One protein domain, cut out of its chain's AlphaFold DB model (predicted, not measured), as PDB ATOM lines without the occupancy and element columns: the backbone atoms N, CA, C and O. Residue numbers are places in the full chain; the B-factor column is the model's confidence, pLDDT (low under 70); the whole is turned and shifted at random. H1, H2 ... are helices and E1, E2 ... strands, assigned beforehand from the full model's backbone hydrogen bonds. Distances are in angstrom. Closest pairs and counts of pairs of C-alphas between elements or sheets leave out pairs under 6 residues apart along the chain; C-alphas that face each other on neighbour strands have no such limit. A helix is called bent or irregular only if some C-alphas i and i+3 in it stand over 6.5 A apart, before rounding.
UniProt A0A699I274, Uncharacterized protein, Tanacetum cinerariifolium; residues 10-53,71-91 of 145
ATOM      1  N   PHE A  10     -22.618   4.460 -37.061       85.44
ATOM      2  CA  PHE A  10     -21.474   3.965 -36.309       85.44
ATOM      3  C   PHE A  10     -21.849   3.891 -34.828       85.44
ATOM      4  O   PHE A  10     -22.578   4.756 -34.350       85.44
ATOM      5  N   ILE A  11     -21.371   2.877 -34.110       86.88
ATOM      6  CA  ILE A  11     -21.648   2.692 -32.682       86.88
ATOM      7  C   ILE A  11     -20.314   2.709 -31.944       86.88
ATOM      8  O   ILE A  11     -19.398   1.971 -32.299       86.88
ATOM      9  N   GLY A  12     -20.210   3.564 -30.930       85.56
ATOM     10  CA  GLY A  12     -19.066   3.632 -30.027       85.56
ATOM     11  C   GLY A  12     -19.504   3.485 -28.575       85.56
ATOM     12  O   GLY A  12     -20.684   3.622 -28.261       85.56
ATOM     13  N   TYR A  13     -18.549   3.229 -27.688       83.88
ATOM     14  CA  TYR A  13     -18.791   3.154 -26.251       83.88
ATOM     15  C   TYR A  13     -17.961   4.204 -25.510       83.88
ATOM     16  O   TYR A  13     -16.762   4.348 -25.744       83.88
ATOM     17  N   SER A  14     -18.600   4.923 -24.593       79.06
ATOM     18  CA  SER A  14     -17.982   5.933 -23.740       79.06
ATOM     19  C   SER A  14     -17.633   5.339 -22.376       79.06
ATOM     20  O   SER A  14     -18.513   5.038 -21.568       79.06
ATOM     21  N   LYS A  15     -16.332   5.211 -22.079       75.25
ATOM     22  CA  LYS A  15     -15.846   4.691 -20.787       75.25
ATOM     23  C   LYS A  15     -16.199   5.583 -19.599       75.25
ATOM     24  O   LYS A  15     -16.435   5.062 -18.512       75.25
ATOM     25  N   SER A  16     -16.221   6.900 -19.790       79.56
ATOM     26  CA  SER A  16     -16.485   7.865 -18.717       79.56
ATOM     27  C   SER A  16     -17.948   7.870 -18.280       79.56
ATOM     28  O   SER A  16     -18.212   7.986 -17.088       79.56
ATOM     29  N   SER A  17     -18.880   7.715 -19.222       77.50
ATOM     30  CA  SER A  17     -20.320   7.720 -18.944       77.50
ATOM     31  C   SER A  17     -20.948   6.322 -18.887       77.50
ATOM     32  O   SER A  17     -22.072   6.170 -18.432       77.50
ATOM     33  N   SER A  18     -20.191   5.281 -19.246       81.75
ATOM     34  CA  SER A  18     -20.678   3.898 -19.357       81.75
ATOM     35  C   SER A  18     -21.899   3.758 -20.276       81.75
ATOM     36  O   SER A  18     -22.877   3.082 -19.961       81.75
ATOM     37  N   GLU A  19     -21.839   4.422 -21.429       86.31
ATOM     38  CA  GLU A  19     -22.933   4.519 -22.398       86.31
ATOM     39  C   GLU A  19     -22.470   4.116 -23.796       86.31
ATOM     40  O   GLU A  19     -21.347   4.420 -24.208       86.31
ATOM     41  N   PHE A  20     -23.376   3.522 -24.569       86.12
ATOM     42  CA  PHE A  20     -23.212   3.392 -26.012       86.12
ATOM     43  C   PHE A  20     -23.718   4.652 -26.711       86.12
ATOM     44  O   PHE A  20     -24.776   5.184 -26.381       86.12
ATOM     45  N   GLN A  21     -22.972   5.119 -27.703       88.19
ATOM     46  CA  GLN A  21     -23.313   6.280 -28.513       88.19
ATOM     47  C   GLN A  21     -23.454   5.857 -29.970       88.19
ATOM     48  O   GLN A  21     -22.556   5.248 -30.557       88.19
ATOM     49  N   ILE A  22     -24.595   6.199 -30.555       89.06
ATOM     50  CA  ILE A  22     -24.916   5.943 -31.952       89.06
ATOM     51  C   ILE A  22     -24.657   7.228 -32.728       89.06
ATOM     52  O   ILE A  22     -25.243   8.275 -32.452       89.06
ATOM     53  N   TYR A  23     -23.791   7.154 -33.730       87.19
ATOM     54  CA  TYR A  23     -23.370   8.284 -34.539       87.19
ATOM     55  C   TYR A  23     -23.896   8.178 -35.960       87.19
ATOM     56  O   TYR A  23     -23.876   7.123 -36.600       87.19
ATOM     57  N   ASN A  24     -24.253   9.332 -36.510       87.12
ATOM     58  CA  ASN A  24     -24.428   9.464 -37.940       87.12
ATOM     59  C   ASN A  24     -23.059   9.421 -38.630       87.12
ATOM     60  O   ASN A  24     -22.239  10.317 -38.428       87.12
ATOM     61  N   HIS A  25     -22.821   8.463 -39.520       81.62
ATOM     62  CA  HIS A  25     -21.529   8.356 -40.202       81.62
ATOM     63  C   HIS A  25     -21.222   9.560 -41.120       81.62
ATOM     64  O   HIS A  25     -20.068   9.884 -41.396       81.62
ATOM     65  N   ARG A  26     -22.241  10.244 -41.653       81.06
ATOM     66  CA  ARG A  26     -22.038  11.385 -42.559       81.06
ATOM     67  C   ARG A  26     -21.723  12.665 -41.795       81.06
ATOM     68  O   ARG A  26     -20.826  13.403 -42.193       81.06
ATOM     69  N   THR A  27     -22.476  12.952 -40.738       84.62
ATOM     70  CA  THR A  27     -22.352  14.210 -39.984       84.62
ATOM     71  C   THR A  27     -21.468  14.088 -38.750       84.62
ATOM     72  O   THR A  27     -21.081  15.114 -38.199       84.62
ATOM     73  N   ARG A  28     -21.132  12.860 -38.333       83.31
ATOM     74  CA  ARG A  28     -20.370  12.528 -37.117       83.31
ATOM     75  C   ARG A  28     -20.989  13.079 -35.832       83.31
ATOM     76  O   ARG A  28     -20.287  13.312 -34.856       83.31
ATOM     77  N   LYS A  29     -22.301  13.314 -35.843       86.81
ATOM     78  CA  LYS A  29     -23.060  13.744 -34.667       86.81
ATOM     79  C   LYS A  29     -23.646  12.535 -33.957       86.81
ATOM     80  O   LYS A  29     -24.082  11.595 -34.626       86.81
ATOM     81  N   ILE A  30     -23.683  12.609 -32.630       87.31
ATOM     82  CA  ILE A  30     -24.440  11.676 -31.796       87.31
ATOM     83  C   ILE A  30     -25.915  11.836 -32.168       87.31
ATOM     84  O   ILE A  30     -26.449  12.948 -32.160       87.31
ATOM     85  N   MET A  31     -26.529  10.735 -32.575       91.25
ATOM     86  CA  MET A  31     -27.957  10.636 -32.854       91.25
ATOM     87  C   MET A  31     -28.710  10.133 -31.628       91.25
ATOM     88  O   MET A  31     -29.815  10.597 -31.373       91.25
ATOM     89  N   GLU A  32     -28.104   9.211 -30.883       91.81
ATOM     90  CA  GLU A  32     -28.722   8.567 -29.732       91.81
ATOM     91  C   GLU A  32     -27.653   8.093 -28.745       91.81
ATOM     92  O   GLU A  32     -26.534   7.752 -29.141       91.81
ATOM     93  N   THR A  33     -28.017   8.075 -27.465       90.31
ATOM     94  CA  THR A  33     -27.177   7.603 -26.364       90.31
ATOM     95  C   THR A  33     -27.969   6.586 -25.561       90.31
ATOM     96  O   THR A  33     -29.060   6.888 -25.076       90.31
ATOM     97  N   ILE A  34     -27.411   5.393 -25.399       89.06
ATOM     98  CA  ILE A  34     -28.028   4.284 -24.680       89.06
ATOM     99  C   ILE A  34     -27.215   4.042 -23.412       89.06
ATOM    100  O   ILE A  34     -26.038   3.679 -23.470       89.06
ATOM    101  N   HIS A  35     -27.855   4.238 -22.263       88.06
ATOM    102  CA  HIS A  35     -27.263   3.924 -20.968       88.06
ATOM    103  C   HIS A  35     -27.457   2.439 -20.705       88.06
ATOM    104  O   HIS A  35     -28.591   1.960 -20.707       88.06
ATOM    105  N   VAL A  36     -26.368   1.714 -20.475       80.25
ATOM    106  CA  VAL A  36     -26.430   0.271 -20.245       80.25
ATOM    107  C   VAL A  36     -25.805  -0.038 -18.897       80.25
ATOM    108  O   VAL A  36     -24.669   0.345 -18.615       80.25
ATOM    109  N   LYS A  37     -26.546  -0.754 -18.049       83.25
ATOM    110  CA  LYS A  37     -25.990  -1.326 -16.822       83.25
ATOM    111  C   LYS A  37     -25.248  -2.610 -17.172       83.25
ATOM    112  O   LYS A  37     -25.751  -3.437 -17.925       83.25
ATOM    113  N   PHE A  38     -24.062  -2.794 -16.599       75.19
ATOM    114  CA  PHE A  38     -23.245  -3.977 -16.873       75.19
ATOM    115  C   PHE A  38     -23.954  -5.284 -16.483       75.19
ATOM    116  O   PHE A  38     -23.881  -6.260 -17.227       75.19
ATOM    117  N   ASP A  39     -24.692  -5.285 -15.370       79.38
ATOM    118  CA  ASP A  39     -25.458  -6.451 -14.910       79.38
ATOM    119  C   ASP A  39     -26.534  -6.861 -15.925       79.38
ATOM    120  O   ASP A  39     -26.730  -8.045 -16.189       79.38
ATOM    121  N   GLU A  40     -27.190  -5.880 -16.549       81.44
ATOM    122  CA  GLU A  40     -28.214  -6.099 -17.571       81.44
ATOM    123  C   GLU A  40     -27.595  -6.627 -18.871       81.44
ATOM    124  O   GLU A  40     -28.074  -7.613 -19.425       81.44
ATOM    125  N   LEU A  41     -26.471  -6.047 -19.308       78.56
ATOM    126  CA  LEU A  41     -25.727  -6.532 -20.475       78.56
ATOM    127  C   LEU A  41     -25.236  -7.972 -20.280       78.56
ATOM    128  O   LEU A  41     -25.363  -8.797 -21.179       78.56
ATOM    129  N   THR A  42     -24.696  -8.276 -19.098       75.25
ATOM    130  CA  THR A  42     -24.196  -9.616 -18.755       75.25
ATOM    131  C   THR A  42     -25.337 -10.622 -18.696       75.25
ATOM    132  O   THR A  42     -25.187 -11.742 -19.175       75.25
ATOM    133  N   THR A  43     -26.496 -10.217 -18.169       80.75
ATOM    134  CA  THR A  43     -27.698 -11.057 -18.135       80.75
ATOM    135  C   THR A  43     -28.203 -11.346 -19.546       80.75
ATOM    136  O   THR A  43     -28.417 -12.506 -19.873       80.75
ATOM    137  N   MET A  44     -28.297 -10.337 -20.418       81.00
ATOM    138  CA  MET A  44     -28.698 -10.538 -21.818       81.00
ATOM    139  C   MET A  44     -27.701 -11.403 -22.591       81.00
ATOM    140  O   MET A  44     -28.111 -12.251 -23.379       81.00
ATOM    141  N   ALA A  45     -26.397 -11.223 -22.359       74.75
ATOM    142  CA  ALA A  45     -25.370 -12.068 -22.960       74.75
ATOM    143  C   ALA A  45     -25.492 -13.519 -22.475       74.75
ATOM    144  O   ALA A  45     -25.390 -14.444 -23.274       74.75
ATOM    145  N   PHE A  46     -25.749 -13.727 -21.181       75.31
ATOM    146  CA  PHE A  46     -25.971 -15.053 -20.614       75.31
ATOM    147  C   PHE A  46     -27.236 -15.706 -21.173       75.31
ATOM    148  O   PHE A  46     -27.175 -16.842 -21.626       75.31
ATOM    149  N   GLU A  47     -28.361 -14.991 -21.198       77.94
ATOM    150  CA  GLU A  47     -29.609 -15.477 -21.782       77.94
ATOM    151  C   GLU A  47     -29.426 -15.827 -23.255       77.94
ATOM    152  O   GLU A  47     -29.792 -16.925 -23.644       77.94
ATOM    153  N   TYR A  48     -28.798 -14.965 -24.057       74.19
ATOM    154  CA  TYR A  48     -28.511 -15.251 -25.463       74.19
ATOM    155  C   TYR A  48     -27.647 -16.511 -25.627       74.19
ATOM    156  O   TYR A  48     -28.020 -17.420 -26.363       74.19
ATOM    157  N   ASN A  49     -26.549 -16.616 -24.873       66.56
ATOM    158  CA  ASN A  49     -25.652 -17.776 -24.912       66.56
ATOM    159  C   ASN A  49     -26.310 -19.064 -24.383       66.56
ATOM    160  O   ASN A  49     -25.919 -20.162 -24.764       66.56
ATOM    161  N   CYS A  50     -27.296 -18.956 -23.491       65.25
ATOM    162  CA  CYS A  50     -28.086 -20.087 -22.996       65.25
ATOM    163  C   CYS A  50     -29.304 -20.407 -23.878       65.25
ATOM    164  O   CYS A  50     -29.860 -21.500 -23.767       65.25
ATOM    165  N   LEU A  51     -29.726 -19.472 -24.733       61.25
ATOM    166  CA  LEU A  51     -30.825 -19.609 -25.690       61.25
ATOM    167  C   LEU A  51     -30.359 -20.093 -27.067       61.25
ATOM    168  O   LEU A  51     -31.215 -20.380 -27.902       61.25
ATOM    169  N   GLU A  52     -29.050 -20.206 -27.309       57.31
ATOM    170  CA  GLU A  52     -28.478 -20.773 -28.532       57.31
ATOM    171  C   GLU A  52     -28.120 -22.263 -28.326       57.31
ATOM    172  O   GLU A  52     -27.004 -22.593 -27.922       57.31
ATOM    173  N   PRO A  53     -29.046 -23.215 -28.573       49.44
ATOM    174  CA  PRO A  53     -28.683 -24.615 -28.717       49.44
ATOM    175  C   PRO A  53     -28.013 -24.797 -30.080       49.44
ATOM    176  O   PRO A  53     -28.668 -24.607 -31.096       49.44
ATOM    177  N   PRO A  71     -16.278 -11.304 -23.363       68.94
ATOM    178  CA  PRO A  71     -15.201 -10.326 -23.338       68.94
ATOM    179  C   PRO A  71     -15.270  -9.518 -22.044       68.94
ATOM    180  O   PRO A  71     -16.353  -9.112 -21.608       68.94
ATOM    181  N   SER A  72     -14.115  -9.292 -21.416       76.12
ATOM    182  CA  SER A  72     -14.070  -8.481 -20.205       76.12
ATOM    183  C   SER A  72     -14.486  -7.043 -20.515       76.12
ATOM    184  O   SER A  72     -14.478  -6.580 -21.660       76.12
ATOM    185  N   LYS A  73     -14.849  -6.297 -19.471       75.12
ATOM    186  CA  LYS A  73     -15.193  -4.880 -19.596       75.12
ATOM    187  C   LYS A  73     -14.056  -4.090 -20.256       75.12
ATOM    188  O   LYS A  73     -14.299  -3.222 -21.088       75.12
ATOM    189  N   GLU A  74     -12.817  -4.421 -19.916       80.56
ATOM    190  CA  GLU A  74     -11.598  -3.838 -20.463       80.56
ATOM    191  C   GLU A  74     -11.391  -4.198 -21.943       80.56
ATOM    192  O   GLU A  74     -10.984  -3.332 -22.726       80.56
ATOM    193  N   ASP A  75     -11.733  -5.424 -22.346       82.50
ATOM    194  CA  ASP A  75     -11.669  -5.867 -23.746       82.50
ATOM    195  C   ASP A  75     -12.693  -5.124 -24.605       82.50
ATOM    196  O   ASP A  75     -12.352  -4.599 -25.666       82.50
ATOM    197  N   LEU A  76     -13.931  -4.993 -24.115       77.25
ATOM    198  CA  LEU A  76     -14.967  -4.196 -24.775       77.25
ATOM    199  C   LEU A  76     -14.525  -2.739 -24.918       77.25
ATOM    200  O   LEU A  76     -14.674  -2.144 -25.984       77.25
ATOM    201  N   TYR A  77     -13.937  -2.162 -23.868       75.19
ATOM    202  CA  TYR A  77     -13.429  -0.791 -23.914       75.19
ATOM    203  C   TYR A  77     -12.353  -0.625 -24.973       75.19
ATOM    204  O   TYR A  77     -12.412   0.332 -25.742       75.19
ATOM    205  N   THR A  78     -11.409  -1.557 -25.040       81.75
ATOM    206  CA  THR A  78     -10.337  -1.541 -26.037       81.75
ATOM    207  C   THR A  78     -10.910  -1.650 -27.448       81.75
ATOM    208  O   THR A  78     -10.591  -0.825 -28.302       81.75
ATOM    209  N   LEU A  79     -11.837  -2.584 -27.677       81.75
ATOM    210  CA  LEU A  79     -12.466  -2.807 -28.977       81.75
ATOM    211  C   LEU A  79     -13.233  -1.574 -29.476       81.75
ATOM    212  O   LEU A  79     -13.013  -1.116 -30.598       81.75
ATOM    213  N   PHE A  80     -14.104  -0.995 -28.645       76.00
ATOM    214  CA  PHE A  80     -14.896   0.173 -29.041       76.00
ATOM    215  C   PHE A  80     -14.078   1.470 -29.097       76.00
ATOM    216  O   PHE A  80     -14.407   2.352 -29.893       76.00
ATOM    217  N   SER A  81     -13.006   1.591 -28.305       74.94
ATOM    218  CA  SER A  81     -12.104   2.751 -28.364       74.94
ATOM    219  C   SER A  81     -11.299   2.763 -29.660       74.94
ATOM    220  O   SER A  81     -11.239   3.797 -30.320       74.94
ATOM    221  N   LEU A  82     -10.773   1.610 -30.091       74.56
ATOM    222  CA  LEU A  82     -10.051   1.489 -31.363       74.56
ATOM    223  C   LEU A  82     -10.933   1.872 -32.558       74.56
ATOM    224  O   LEU A  82     -10.486   2.583 -33.458       74.56
ATOM    225  N   MET A  83     -12.209   1.477 -32.533       71.38
ATOM    226  CA  MET A  83     -13.182   1.880 -33.551       71.38
ATOM    227  C   MET A  83     -13.393   3.403 -33.565       71.38
ATOM    228  O   MET A  83     -13.577   3.988 -34.633       71.38
ATOM    229  N   TYR A  84     -13.368   4.063 -32.402       67.94
ATOM    230  CA  TYR A  84     -13.490   5.519 -32.296       67.94
ATOM    231  C   TYR A  84     -12.233   6.239 -32.807       67.94
ATOM    232  O   TYR A  84     -12.348   7.154 -33.625       67.94
ATOM    233  N   GLU A  85     -11.042   5.820 -32.374       68.56
ATOM    234  CA  GLU A  85      -9.760   6.404 -32.790       68.56
ATOM    235  C   GLU A  85      -9.545   6.259 -34.299       68.56
ATOM    236  O   GLU A  85      -9.290   7.249 -34.987       68.56
ATOM    237  N   GLU A  86      -9.770   5.068 -34.866       70.06
ATOM    238  CA  GLU A  86      -9.700   4.879 -36.317       70.06
ATOM    239  C   GLU A  86     -10.701   5.788 -37.051       70.06
ATOM    240  O   GLU A  86     -10.402   6.348 -38.111       70.06
ATOM    241  N   TYR A  87     -11.900   5.961 -36.502       64.75
ATOM    242  CA  TYR A  87     -12.938   6.738 -37.157       64.75
ATOM    243  C   TYR A  87     -12.680   8.253 -37.106       64.75
ATOM    244  O   TYR A  87     -12.895   8.958 -38.106       64.75
ATOM    245  N   PHE A  88     -12.222   8.782 -35.969       65.00
ATOM    246  CA  PHE A  88     -12.044  10.218 -35.737       65.00
ATOM    247  C   PHE A  88     -10.620  10.721 -36.013       65.00
ATOM    248  O   PHE A  88     -10.484  11.799 -36.599       65.00
ATOM    249  N   GLU A  89      -9.576   9.953 -35.696       64.19
ATOM    250  CA  GLU A  89      -8.176  10.403 -35.784       64.19
ATOM    251  C   GLU A  89      -7.530  10.205 -37.157       64.19
ATOM    252  O   GLU A  89      -6.586  10.917 -37.509       64.19
ATOM    253  N   LYS A  90      -8.097   9.354 -38.026       55.06
ATOM    254  CA  LYS A  90      -7.630   9.131 -39.415       55.06
ATOM    255  C   LYS A  90      -7.732  10.374 -40.325       55.06
ATOM    256  O   LYS A  90      -7.465  10.300 -41.522       55.06
ATOM    257  N   LYS A  91      -8.095  11.537 -39.770       51.81
ATOM    258  CA  LYS A  91      -8.016  12.860 -40.408       51.81
ATOM    259  C   LYS A  91      -6.722  13.631 -40.129       51.81
ATOM    260  O   LYS A  91      -6.469  14.592 -40.847       51.81
TER     261      LYS A  91
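Overview. This is residues 10 to 53 and 71 to 91 of the 145 residues of an uncharacterized protein of Tanacetum cinerariifolium (UniProt A0A699I274). A small three-stranded sheet, E1, E2 and E3, has one long helix, H2, packed slantwise on its edge strand E1, while the other helix, H1, leads away from the end of E3 as an arm that sticks out with residues 39 to 53. The strands fold back and forth as two hairpins, and the arm gives the model much of its length. The printed part has 65 residues, with three named strands followed by two named helices in the chain order E1, E2, E3, H1, H2; the sheet's order is E1, E2, E3, fully antiparallel, and the class is mixed, helices and strands. The whole is loose, with a radius of gyration of the C-alphas of 13.7 A, and elongated, spanning 43 by 25 by 22 A.

Arrangement. Begin with the sheet, where E1, residues 10 to 14, E2, residues 19 to 24, and E3, residues 30 to 35, form a meander, each strand the antiparallel neighbour of the one before. E1 and E3 are its edge strands and E2 is the inner one. Look across the hairpin of E1 and E2: their directions stand at 150 degrees, the C-alphas of Tyr 13 and Phe 20 face each other at 4.4 A, and N 12 and O 21 are within hydrogen-bond range at 2.9 A, as are N 21 and O 12 at 2.8 A. In the hairpin of E2 and E3 the directions stand at 163 degrees, and you will find N 20 and O 34 within range at 2.9 A and N 34 and O 20 at 2.8 A. The sheet is only just strongly twisted, with C-alphas up to 4.0 A off its best plane. Now look at H2, residues 73 to 89, which is on the sheet and lies over E1; the closest C-alphas of the two are those of Gly 12 and Phe 80, 5.5 A apart. The local plane under H2 is fitted to 6 C-alphas of the sheet, only just enough to give H2 a height of 4.6 A over the sheet. On the local plane H2 stands at 44 degrees to E1, slantwise to the strands, and it rises 39 degrees out of that plane, only just short of standing up from the sheet. H1, residues 38 to 51, is not on the sheet. It is apart from E1, from E2 and from H2. In both H1 and H2 every O i to N i+4 pair is within hydrogen-bond range.

Along the chain. Find C-alpha 10 at (-21.474, 3.965, -36.309); from there E1 runs 13.2 A to C-alpha 14. E2 runs 16.4 A from Glu 19 to Asn 24, and E3 runs 13.6 A from Ile 30 to His 35. Find C-alpha 38 at (-23.245, -3.977, -16.873), where H1 begins and runs 19.5 A to Leu 51. H2 runs 23.3 A from Lys 73 to C-alpha 89 at (-8.176, 10.403, -35.784). Neither helix is bent.

Size, cuts and confidence. The two C-alphas farthest apart, those of Pro 53 and Lys 91, are 44.4 A from each other. Without residues 39 to 53, which stand free, the body has 50 residues and spans 30 by 22 by 16 A. Residues 54 to 70 are not printed, and C-alphas 53 and 71 are 20.4 A apart across this cut. The links from E1 to E2, E2 to E3 and E3 to H1 are tight; the link from H1 to H2 runs across the cut. The mean pLDDT of the printed part is 77.5; look for values under 70 at residues 49 to 53, 71, 84 to 85 and 87 to 91.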